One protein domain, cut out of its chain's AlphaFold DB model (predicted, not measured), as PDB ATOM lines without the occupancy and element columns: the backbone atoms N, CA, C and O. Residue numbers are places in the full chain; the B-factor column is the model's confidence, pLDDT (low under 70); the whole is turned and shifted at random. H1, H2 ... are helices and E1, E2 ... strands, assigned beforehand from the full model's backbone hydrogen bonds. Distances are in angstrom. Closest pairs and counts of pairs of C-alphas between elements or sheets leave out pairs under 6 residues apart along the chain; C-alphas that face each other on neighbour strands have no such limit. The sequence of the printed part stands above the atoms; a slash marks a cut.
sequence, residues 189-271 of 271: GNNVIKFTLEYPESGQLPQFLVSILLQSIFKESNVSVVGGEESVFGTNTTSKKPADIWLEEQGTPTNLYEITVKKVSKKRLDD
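Overview. This is residues 189 to 271 of the 271 residues of an uncharacterized protein of Pseudanabaena sp. SR411 (UniProt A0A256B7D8). A small three-stranded sheet, E1 E2 E3, has one helix, H2, packed along one face and no named helix on the other: two layers, helix on sheet. A second helix, H1, lies near H2 on the side of H2 away from the sheet and runs roughly the opposite way to it; its residues 189 to 194 stick out, as does the tail, residues 263 to 271. The 83 printed residues hold two named helices, then three named strands, an antiparallel meander, each strand the neighbour of the one before. The class is mixed, with 38 residues in named elements, under half; the whole is only just compact, close to loose, with a radius of gyration of the C-alphas of 13.8 A and spans of 37 by 36 by 22 A.

Arrangement. E2, residues 245 to 249, is the inner strand. Its hairpin with E1, residues 223 to 226, has N 224 and O 248 at 2.8 A. Its hairpin with E3, residues 252 to 257, has N 257 and O 245 at 2.8 A. H2, residues 204 to 217, is on the sheet at a height of 8.6 A, along the strands, 12 degrees from E1 on the local plane; their closest C-alphas, Gln 215 and Val 225, are 5.9 A apart. It lies over E1 and only just over E2, with 3 C-alphas. H1, residues 189 to 197, is near H2 and not on the sheet. Every O i to N i+4 pair is within hydrogen-bond range in H2, 4 of 5 in H1.

Along the chain. H1 begins at C-alpha 189 (244.809, 262.585, 231.311) and spans 13.6 A, H2 20.4 A, E1 9.6 A, E2 13.6 A. E3 spans 14.7 A, ending at C-alpha 257 (243.283, 237.339, 228.755).

Size, cuts and confidence. The C-alphas farthest apart, Gly 189 and Thr 237, are 39.8 A apart. The printed part has no cut; the E1 to E2 link is long, 18 residues. pLDDT is under 70 in residues 189 to 201, 231 to 240 and 263 to 271.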
ATOM      1  N   GLY A 189     244.374 261.445 232.117       50.19
ATOM      2  CA  GLY A 189     244.809 262.585 231.311       50.19
ATOM      3  C   GLY A 189     245.442 262.272 229.969       50.19
ATOM      4  O   GLY A 189     246.603 261.881 229.917       50.19
ATOM      5  N   ASN A 190     244.661 262.507 228.909       49.28
ATOM      6  CA  ASN A 190     244.969 262.300 227.493       49.28
ATOM      7  C   ASN A 190     245.341 260.846 227.141       49.28
ATOM      8  O   ASN A 190     246.071 260.581 226.187       49.28
ATOM      9  N   ASN A 191     244.745 259.921 227.903       50.38
ATOM     10  CA  ASN A 191     244.722 258.461 227.818       50.38
ATOM     11  C   ASN A 191     246.105 257.826 227.764       50.38
ATOM     12  O   ASN A 191     246.493 257.247 226.748       50.38
ATOM     13  N   VAL A 192     246.827 257.998 228.883       54.53
ATOM     14  CA  VAL A 192     248.169 257.452 229.173       54.53
ATOM     15  C   VAL A 192     249.069 257.598 227.951       54.53
ATOM     16  O   VAL A 192     249.263 256.683 227.151       54.53
ATOM     17  N   ILE A 193     249.487 258.853 227.770       57.28
ATOM     18  CA  ILE A 193     249.077 259.632 226.608       57.28
ATOM     19  C   ILE A 193     249.269 258.905 225.291       57.28
ATOM     20  O   ILE A 193     250.373 258.590 224.847       57.28
ATOM     21  N   LYS A 194     248.092 258.658 224.719       48.56
ATOM     22  CA  LYS A 194     247.788 257.941 223.492       48.56
ATOM     23  C   LYS A 194     248.395 256.537 223.439       48.56
ATOM     24  O   LYS A 194     249.002 256.146 222.447       48.56
ATOM     25  N   PHE A 195     248.184 255.793 224.529       52.38
ATOM     26  CA  PHE A 195     248.648 254.417 224.765       52.38
ATOM     27  C   PHE A 195     250.182 254.272 224.740       52.38
ATOM     28  O   PHE A 195     250.752 253.223 224.446       52.38
ATOM     29  N   THR A 196     250.851 255.370 225.077       56.94
ATOM     30  CA  THR A 196     252.265 255.649 224.813       56.94
ATOM     31  C   THR A 196     252.578 255.642 223.314       56.94
ATOM     32  O   THR A 196     253.446 254.926 222.826       56.94
ATOM     33  N   LEU A 197     251.776 256.439 222.602       56.50
ATOM     34  CA  LEU A 197     251.760 256.705 221.162       56.50
ATOM     35  C   LEU A 197     251.903 255.445 220.293       56.50
ATOM     36  O   LEU A 197     252.922 255.214 219.651       56.50
ATOM     37  N   GLU A 198     250.800 254.687 220.244       47.19
ATOM     38  CA  GLU A 198     250.491 253.721 219.172       47.19
ATOM     39  C   GLU A 198     251.344 252.433 219.120       47.19
ATOM     40  O   GLU A 198     251.411 251.817 218.063       47.19
ATOM     41  N   TYR A 199     251.890 251.954 220.250       61.09
ATOM     42  CA  TYR A 199     252.447 250.586 220.446       61.09
ATOM     43  C   TYR A 199     253.940 250.332 220.077       61.09
ATOM     44  O   TYR A 199     254.228 249.546 219.173       61.09
ATOM     45  N   PRO A 200     254.941 250.857 220.797       55.09
ATOM     46  CA  PRO A 200     256.358 250.758 220.399       55.09
ATOM     47  C   PRO A 200     257.010 249.349 220.394       55.09
ATOM     48  O   PRO A 200     258.097 249.207 219.847       55.09
ATOM     49  N   GLU A 201     256.346 248.297 220.894       63.41
ATOM     50  CA  GLU A 201     256.754 246.877 220.751       63.41
ATOM     51  C   GLU A 201     255.562 245.962 220.384       63.41
ATOM     52  O   GLU A 201     255.442 244.814 220.815       63.41
ATOM     53  N   SER A 202     254.617 246.475 219.587       74.12
ATOM     54  CA  SER A 202     253.389 245.749 219.225       74.12
ATOM     55  C   SER A 202     252.605 245.248 220.454       74.12
ATOM     56  O   SER A 202     252.046 246.061 221.181       74.12
ATOM     57  N   GLY A 203     252.498 243.931 220.673       73.00
ATOM     58  CA  GLY A 203     251.648 243.339 221.715       73.00
ATOM     59  C   GLY A 203     252.223 243.389 223.135       73.00
ATOM     60  O   GLY A 203     251.459 243.313 224.093       73.00
ATOM     61  N   GLN A 204     253.541 243.561 223.284       80.06
ATOM     62  CA  GLN A 204     254.233 243.316 224.557       80.06
ATOM     63  C   GLN A 204     253.987 244.412 225.585       80.06
ATOM     64  O   GLN A 204     253.623 244.138 226.727       80.06
ATOM     65  N   LEU A 205     254.090 245.667 225.155       80.94
ATOM     66  CA  LEU A 205     253.746 246.805 225.995       80.94
ATOM     67  C   LEU A 205     252.277 246.765 226.480       80.94
ATOM     68  O   LEU A 205     252.056 246.947 227.679       80.94
ATOM     69  N   PRO A 206     251.271 246.502 225.613       81.88
ATOM     70  CA  PRO A 206     249.902 246.275 226.061       81.88
ATOM     71  C   PRO A 206     249.771 245.212 227.159       81.88
ATOM     72  O   PRO A 206     249.081 245.447 228.150       81.88
ATOM     73  N   GLN A 207     250.421 244.056 226.992       84.62
ATOM     74  CA  GLN A 207     250.352 242.942 227.937       84.62
ATOM     75  C   GLN A 207     250.908 243.334 229.309       84.62
ATOM     76  O   GLN A 207     250.244 243.164 230.332       84.62
ATOM     77  N   PHE A 208     252.084 243.955 229.333       84.88
ATOM     78  CA  PHE A 208     252.708 244.395 230.573       84.88
ATOM     79  C   PHE A 208     251.844 245.411 231.336       84.88
ATOM     80  O   PHE A 208     251.596 245.261 232.535       84.88
ATOM     81  N   LEU A 209     251.316 246.417 230.631       83.69
ATOM     82  CA  LEU A 209     250.484 247.454 231.239       83.69
ATOM     83  C   LEU A 209     249.205 246.874 231.861       83.69
ATOM     84  O   LEU A 209     248.847 247.232 232.984       83.69
ATOM     85  N   VAL A 210     248.525 245.965 231.152       86.50
ATOM     86  CA  VAL A 210     247.310 245.312 231.662       86.50
ATOM     87  C   VAL A 210     247.620 244.459 232.892       86.50
ATOM     88  O   VAL A 210     246.849 244.487 233.851       86.50
ATOM     89  N   SER A 211     248.762 243.767 232.917       89.12
ATOM     90  CA  SER A 211     249.172 242.972 234.078       89.12
ATOM     91  C   SER A 211     249.329 243.826 235.334       89.12
ATOM     92  O   SER A 211     248.800 243.465 236.380       89.12
ATOM     93  N   ILE A 212     249.985 244.987 235.243       86.31
ATOM     94  CA  ILE A 212     250.160 245.892 236.394       86.31
ATOM     95  C   ILE A 212     248.808 246.391 236.916       86.31
ATOM     96  O   ILE A 212     248.584 246.454 238.127       86.31
ATOM     97  N   LEU A 213     247.886 246.738 236.012       86.38
ATOM     98  CA  LEU A 213     246.549 247.186 236.401       86.38
ATOM     99  C   LEU A 213     245.794 246.084 237.150       86.38
ATOM    100  O   LEU A 213     245.233 246.346 238.213       86.38
ATOM    101  N   LEU A 214     245.828 244.853 236.636       88.00
ATOM    102  CA  LEU A 214     245.222 243.702 237.301       88.00
ATOM    103  C   LEU A 214     245.887 243.428 238.656       88.00
ATOM    104  O   LEU A 214     245.180 243.240 239.641       88.00
ATOM    105  N   GLN A 215     247.219 243.476 238.747       88.31
ATOM    106  CA  GLN A 215     247.942 243.296 240.013       88.31
ATOM    107  C   GLN A 215     247.525 244.333 241.056       88.31
ATOM    108  O   GLN A 215     247.379 244.003 242.227       88.31
ATOM    109  N   SER A 216     247.300 245.578 240.637       85.38
ATOM    110  CA  SER A 216     246.817 246.637 241.522       85.38
ATOM    111  C   SER A 216     245.392 246.364 242.019       85.38
ATOM    112  O   SER A 216     245.127 246.490 243.211       85.38
ATOM    113  N   ILE A 217     244.493 245.926 241.127       88.25
ATOM    114  CA  ILE A 217     243.105 245.563 241.471       88.25
ATOM    115  C   ILE A 217     243.073 244.401 242.469       88.25
ATOM    116  O   ILE A 217     242.315 244.429 243.435       88.25
ATOM    117  N   PHE A 218     243.906 243.388 242.243       88.81
ATOM    118  CA  PHE A 218     243.924 242.154 243.023       88.81
ATOM    119  C   PHE A 218     244.926 242.164 244.180       88.81
ATOM    120  O   PHE A 218     245.091 241.141 244.843       88.81
ATOM    121  N   LYS A 219     245.557 243.307 244.474       88.81
ATOM    122  CA  LYS A 219     246.645 243.432 245.456       88.81
ATOM    123  C   LYS A 219     246.284 242.927 246.857       88.81
ATOM    124  O   LYS A 219     247.155 242.448 247.574       88.81
ATOM    125  N   GLU A 220     245.018 243.053 247.247       91.00
ATOM    126  CA  GLU A 220     244.506 242.627 248.559       91.00
ATOM    127  C   GLU A 220     243.756 241.282 248.507       91.00
ATOM    128  O   GLU A 220     243.115 240.881 249.476       91.00
ATOM    129  N   SER A 221     243.812 240.582 247.374       89.56
ATOM    130  CA  SER A 221     243.134 239.301 247.162       89.56
ATOM    131  C   SER A 221     244.115 238.123 247.153       89.56
ATOM    132  O   SER A 221     245.327 238.303 247.068       89.56
ATOM    133  N   ASN A 222     243.583 236.898 247.173       90.50
ATOM    134  CA  ASN A 222     244.369 235.672 246.973       90.50
ATOM    135  C   ASN A 222     244.595 235.334 245.484       90.50
ATOM    136  O   ASN A 222     245.019 234.221 245.163       90.50
ATOM    137  N   VAL A 223     244.272 236.262 244.579       92.88
ATOM    138  CA  VAL A 223     244.395 236.087 243.132       92.88
ATOM    139  C   VAL A 223     245.787 236.516 242.684       92.88
ATOM    140  O   VAL A 223     246.201 237.654 242.898       92.88
ATOM    141  N   SER A 224     246.500 235.610 242.021       93.00
ATOM    142  CA  SER A 224     247.786 235.899 241.384       93.00
ATOM    143  C   SER A 224     247.578 236.285 239.924       93.00
ATOM    144  O   SER A 224     246.821 235.633 239.212       93.00
ATOM    145  N   VAL A 225     248.263 237.332 239.465       92.25
ATOM    146  CA  VAL A 225     248.261 237.755 238.056       92.25
ATOM    147  C   VAL A 225     249.570 237.304 237.417       92.25
ATOM    148  O   VAL A 225     250.640 237.744 237.841       92.25
ATOM    149  N   VAL A 226     249.487 236.436 236.410       91.50
ATOM    150  CA  VAL A 226     250.635 235.750 235.799       91.50
ATOM    151  C   VAL A 226     250.702 236.051 234.299       91.50
ATOM    152  O   VAL A 226     249.688 236.363 233.676       91.50
ATOM    153  N   GLY A 227     251.901 235.992 233.712       86.19
ATOM    154  CA  GLY A 227     252.126 236.157 232.270       86.19
ATOM    155  C   GLY A 227     252.495 237.575 231.822       86.19
ATOM    156  O   GLY A 227     253.009 237.747 230.726       86.19
ATOM    157  N   GLY A 228     252.334 238.599 232.663       82.94
ATOM    158  CA  GLY A 228     252.569 240.000 232.280       82.94
ATOM    159  C   GLY A 228     253.977 240.364 231.791       82.94
ATOM    160  O   GLY A 228     254.114 241.288 230.993       82.94
ATOM    161  N   GLU A 229     255.009 239.656 232.253       79.62
ATOM    162  CA  GLU A 229     256.422 239.872 231.874       79.62
ATOM    163  C   GLU A 229     256.914 238.876 230.814       79.62
ATOM    164  O   GLU A 229     258.079 238.871 230.414       79.62
ATOM    165  N   GLU A 230     256.031 237.994 230.361       78.56
ATOM    166  CA  GLU A 230     256.371 236.930 229.442       78.56
ATOM    167  C   GLU A 230     256.264 237.367 227.969       78.56
ATOM    168  O   GLU A 230     255.645 238.372 227.628       78.56
ATOM    169  N   SER A 231     256.873 236.597 227.058       67.00
ATOM    170  CA  SER A 231     256.755 236.844 225.614       67.00
ATOM    171  C   SER A 231     255.294 236.811 225.154       67.00
ATOM    172  O   SER A 231     254.609 235.821 225.429       67.00
ATOM    173  N   VAL A 232     254.883 237.810 224.367       63.34
ATOM    174  CA  VAL A 232     253.569 237.862 223.701       63.34
ATOM    175  C   VAL A 232     253.311 236.582 222.931       63.34
ATOM    176  O   VAL A 232     254.220 236.048 222.280       63.34
ATOM    177  N   PHE A 233     252.069 236.115 222.951       60.56
ATOM    178  CA  PHE A 233     251.641 234.935 222.227       60.56
ATOM    179  C   PHE A 233     251.722 235.147 220.701       60.56
ATOM    180  O   PHE A 233     250.773 235.490 219.998       60.56
ATOM    181  N   GLY A 234     252.905 234.920 220.134       47.88
ATOM    182  CA  GLY A 234     253.032 234.483 218.753       47.88
ATOM    183  C   GLY A 234     252.641 233.015 218.728       47.88
ATOM    184  O   GLY A 234     253.233 232.252 219.480       47.88
ATOM    185  N   THR A 235     251.662 232.625 217.908       46.56
ATOM    186  CA  THR A 235     251.176 231.248 217.688       46.56
ATOM    187  C   THR A 235     252.293 230.279 217.264       46.56
ATOM    188  O   THR A 235     252.319 229.782 216.140       46.56
ATOM    189  N   ASN A 236     253.230 230.019 218.163       39.81
ATOM    190  CA  ASN A 236     254.311 229.073 218.053       39.81
ATOM    191  C   ASN A 236     254.069 228.074 219.174       39.81
ATOM    192  O   ASN A 236     254.136 228.390 220.360       39.81
ATOM    193  N   THR A 237     253.789 226.848 218.758       49.00
ATOM    194  CA  THR A 237     253.575 225.614 219.526       49.00
ATOM    195  C   THR A 237     254.678 225.266 220.542       49.00
ATOM    196  O   THR A 237     254.656 224.191 221.136       49.00
ATOM    197  N   THR A 238     255.645 226.154 220.756       50.47
ATOM    198  CA  THR A 238     256.809 226.013 221.629       50.47
ATOM    199  C   THR A 238     256.583 226.556 223.042       50.47
ATOM    200  O   THR A 238     257.225 226.076 223.973       50.47
ATOM    201  N   SER A 239     255.676 227.519 223.240       53.72
ATOM    202  CA  SER A 239     255.392 228.107 224.556       53.72
ATOM    203  C   SER A 239     254.113 227.474 225.121       53.72
ATOM    204  O   SER A 239     253.026 227.713 224.607       53.72
ATOM    205  N   LYS A 240     254.219 226.618 226.148       66.81
ATOM    206  CA  LYS A 240     253.090 225.896 226.787       66.81
ATOM    207  C   LYS A 240     252.160 226.807 227.618       66.81
ATOM    208  O   LYS A 240     251.577 226.359 228.602       66.81
ATOM    209  N   LYS A 241     252.077 228.088 227.273       78.00
ATOM    210  CA  LYS A 241     251.362 229.112 228.037       78.00
ATOM    211  C   LYS A 241     249.876 229.097 227.674       78.00
ATOM    212  O   LYS A 241     249.563 228.889 226.500       78.00
ATOM    213  N   PRO A 242     248.970 229.306 228.644       78.50
ATOM    214  CA  PRO A 242     247.531 229.265 228.396       78.50
ATOM    215  C   PRO A 242     246.968 230.565 227.792       78.50
ATOM    216  O   PRO A 242     245.913 230.505 227.166       78.50
ATOM    217  N   ALA A 243     247.638 231.711 227.983       83.94
ATOM    218  CA  ALA A 243     247.254 233.036 227.474       83.94
ATOM    219  C   ALA A 243     248.424 234.038 227.599       83.94
ATOM    220  O   ALA A 243     249.457 233.691 228.174       83.94
ATOM    221  N   ASP A 244     248.247 235.275 227.117       85.81
ATOM    222  CA  ASP A 244     249.180 236.387 227.378       85.81
ATOM    223  C   ASP A 244     249.212 236.753 228.874       85.81
ATOM    224  O   ASP A 244     250.273 236.964 229.456       85.81
ATOM    225  N   ILE A 245     248.040 236.815 229.517       91.44
ATOM    226  CA  ILE A 245     247.893 237.033 230.963       91.44
ATOM    227  C   ILE A 245     246.822 236.085 231.483       91.44
ATOM    228  O   ILE A 245     245.792 235.893 230.833       91.44
ATOM    229  N   TRP A 246     247.010 235.524 232.672       92.50
ATOM    230  CA  TRP A 246     245.955 234.784 233.353       92.50
ATOM    231  C   TRP A 246     245.927 235.066 234.849       92.50
ATOM    232  O   TRP A 246     246.917 235.494 235.444       92.50
ATOM    233  N   LEU A 247     244.757 234.855 235.444       93.94
ATOM    234  CA  LEU A 247     244.592 234.851 236.891       93.94
ATOM    235  C   LEU A 247     244.733 233.431 237.404       93.94
ATOM    236  O   LEU A 247     244.204 232.502 236.792       93.94
ATOM    237  N   GLU A 248     245.387 233.282 238.545       93.38
ATOM    238  CA  GLU A 248     245.415 232.039 239.296       93.38
ATOM    239  C   GLU A 248     244.843 232.246 240.688       93.38
ATOM    240  O   GLU A 248     245.254 233.140 241.428       93.38
ATOM    241  N   GLU A 249     243.945 231.352 241.075       91.25
ATOM    242  CA  GLU A 249     243.555 231.166 242.465       91.25
ATOM    243  C   GLU A 249     244.057 229.801 242.904       91.25
ATOM    244  O   GLU A 249     243.764 228.786 242.272       91.25
ATOM    245  N   GLN A 250     244.860 229.772 243.971       88.25
ATOM    246  CA  GLN A 250     245.427 228.525 244.504       88.25
ATOM    247  C   GLN A 250     246.174 227.697 243.433       88.25
ATOM    248  O   GLN A 250     246.098 226.470 243.413       88.25
ATOM    249  N   GLY A 251     246.872 228.374 242.513       83.00
ATOM    250  CA  GLY A 251     247.628 227.745 241.422       83.00
ATOM    251  C   GLY A 251     246.770 227.172 240.288       83.00
ATOM    252  O   GLY A 251     247.292 226.458 239.434       83.00
ATOM    253  N   THR A 252     245.462 227.448 240.267       86.69
ATOM    254  CA  THR A 252     244.568 227.052 239.171       86.69
ATOM    255  C   THR A 252     244.226 228.268 238.311       86.69
ATOM    256  O   THR A 252     243.665 229.227 238.846       86.69
ATOM    257  N   PRO A 253     244.499 228.242 236.992       87.62
ATOM    258  CA  PRO A 253     244.082 229.308 236.088       87.62
ATOM    259  C   PRO A 253     242.555 229.462 236.043       87.62
ATOM    260  O   PRO A 253     241.845 228.503 235.732       87.62
ATOM    261  N   THR A 254     242.047 230.662 236.323       88.56
ATOM    262  CA  THR A 254     240.602 230.963 236.375       88.56
ATOM    263  C   THR A 254     240.144 231.846 235.219       88.56
ATOM    264  O   THR A 254     239.115 231.582 234.595       88.56
ATOM    265  N   ASN A 255     240.929 232.869 234.884       89.81
ATOM    266  CA  ASN A 255     240.623 233.819 233.821       89.81
ATOM    267  C   ASN A 255     241.808 233.936 232.874       89.81
ATOM    268  O   ASN A 255     242.941 234.072 233.320       89.81
ATOM    269  N   LEU A 256     241.530 233.910 231.573       88.25
ATOM    270  CA  LEU A 256     242.521 234.020 230.507       88.25
ATOM    271  C   LEU A 256     242.280 235.316 229.733       88.25
ATOM    272  O   LEU A 256     241.147 235.585 229.324       88.25
ATOM    273  N   TYR A 257     243.332 236.096 229.513       86.69
ATOM    274  CA  TYR A 257     243.283 237.339 228.755       86.69
ATOM    275  C   TYR A 257     244.248 237.273 227.571       86.69
ATOM    276  O   TYR A 257     245.450 237.089 227.744       86.69
ATOM    277  N   GLU A 258     243.699 237.465 226.376       84.56
ATOM    278  CA  GLU A 258     244.452 237.720 225.145       84.56
ATOM    279  C   GLU A 258     244.548 239.234 224.946       84.56
ATOM    280  O   GLU A 258     243.526 239.934 224.958       84.56
ATOM    281  N   ILE A 259     245.756 239.747 224.723       82.69
ATOM    282  CA  ILE A 259     246.000 241.181 224.606       82.69
ATOM    283  C   ILE A 259     246.453 241.509 223.180       82.69
ATOM    284  O   ILE A 259     247.553 241.185 222.744       82.69
ATOM    285  N   THR A 260     245.607 242.208 222.411       79.88
ATOM    286  CA  THR A 260     245.904 242.520 221.003       79.88
ATOM    287  C   THR A 260     245.637 243.966 220.610       79.88
ATOM    288  O   THR A 260     244.576 244.528 220.860       79.88
ATOM    289  N   VAL A 261     246.574 244.501 219.826       74.81
ATOM    290  CA  VAL A 261     246.486 245.812 219.167       74.81
ATOM    291  C   VAL A 261     245.937 245.730 217.738       74.81
ATOM    292  O   VAL A 261     245.492 246.727 217.174       74.81
ATOM    293  N   LYS A 262     245.947 244.537 217.114       75.69
ATOM    294  CA  LYS A 262     245.372 244.365 215.768       75.69
ATOM    295  C   LYS A 262     243.855 244.311 215.853       75.69
ATOM    296  O   LYS A 262     243.298 243.806 216.827       75.69
ATOM    297  N   LYS A 263     243.203 244.728 214.763       67.31
ATOM    298  CA  LYS A 263     241.747 244.674 214.616       67.31
ATOM    299  C   LYS A 263     241.224 243.297 215.013       67.31
ATOM    300  O   LYS A 263     241.542 242.287 214.376       67.31
ATOM    301  N   VAL A 264     240.376 243.288 216.034       62.84
ATOM    302  CA  VAL A 264     239.579 242.122 216.386       62.84
ATOM    303  C   VAL A 264     238.589 241.914 215.247       62.84
ATOM    304  O   VAL A 264     237.596 242.625 215.091       62.84
ATOM    305  N   SER A 265     238.936 240.996 214.353       53.59
ATOM    306  CA  SER A 265     238.053 240.551 213.283       53.59
ATOM    307  C   SER A 265     237.326 239.297 213.743       53.59
ATOM    308  O   SER A 265     237.846 238.548 214.566       53.59
ATOM    309  N   LYS A 266     236.156 239.018 213.157       52.94
ATOM    310  CA  LYS A 266     235.424 237.770 213.430       52.94
ATOM    311  C   LYS A 266     236.315 236.532 213.272       52.94
ATOM    312  O   LYS A 266     236.184 235.618 214.063       52.94
ATOM    313  N   LYS A 267     237.251 236.548 212.313       49.94
ATOM    314  CA  LYS A 267     238.219 235.466 212.101       49.94
ATOM    315  C   LYS A 267     239.126 235.249 213.318       49.94
ATOM    316  O   LYS A 267     239.375 234.118 213.679       49.94
ATOM    317  N   ARG A 268     239.580 236.319 213.966       55.25
ATOM    318  CA  ARG A 268     240.524 236.235 215.088       55.25
ATOM    319  C   ARG A 268     239.876 235.879 216.425       55.25
ATOM    320  O   ARG A 268     240.575 235.527 217.351       55.25
ATOM    321  N   LEU A 269     238.555 236.015 216.517       54.72
ATOM    322  CA  LEU A 269     237.765 235.450 217.614       54.72
ATOM    323  C   LEU A 269     237.438 233.965 217.381       54.72
ATOM    324  O   LEU A 269     236.957 233.302 218.293       54.72
ATOM    325  N   ASP A 270     237.595 233.478 216.144       51.62
ATOM    326  CA  ASP A 270     237.367 232.075 215.794       51.62
ATOM    327  C   ASP A 270     238.653 231.225 215.879       51.62
ATOM    328  O   ASP A 270     238.521 230.008 216.031       51.62
ATOM    329  N   ASP A 271     239.830 231.851 215.713       47.78
ATOM    330  CA  ASP A 271     241.180 231.258 215.812       47.78
ATOM    331  C   ASP A 271     241.597 231.095 217.286       47.78
ATOM    332  O   ASP A 271     242.156 230.023 217.612       47.78
TER     333      ASP A 271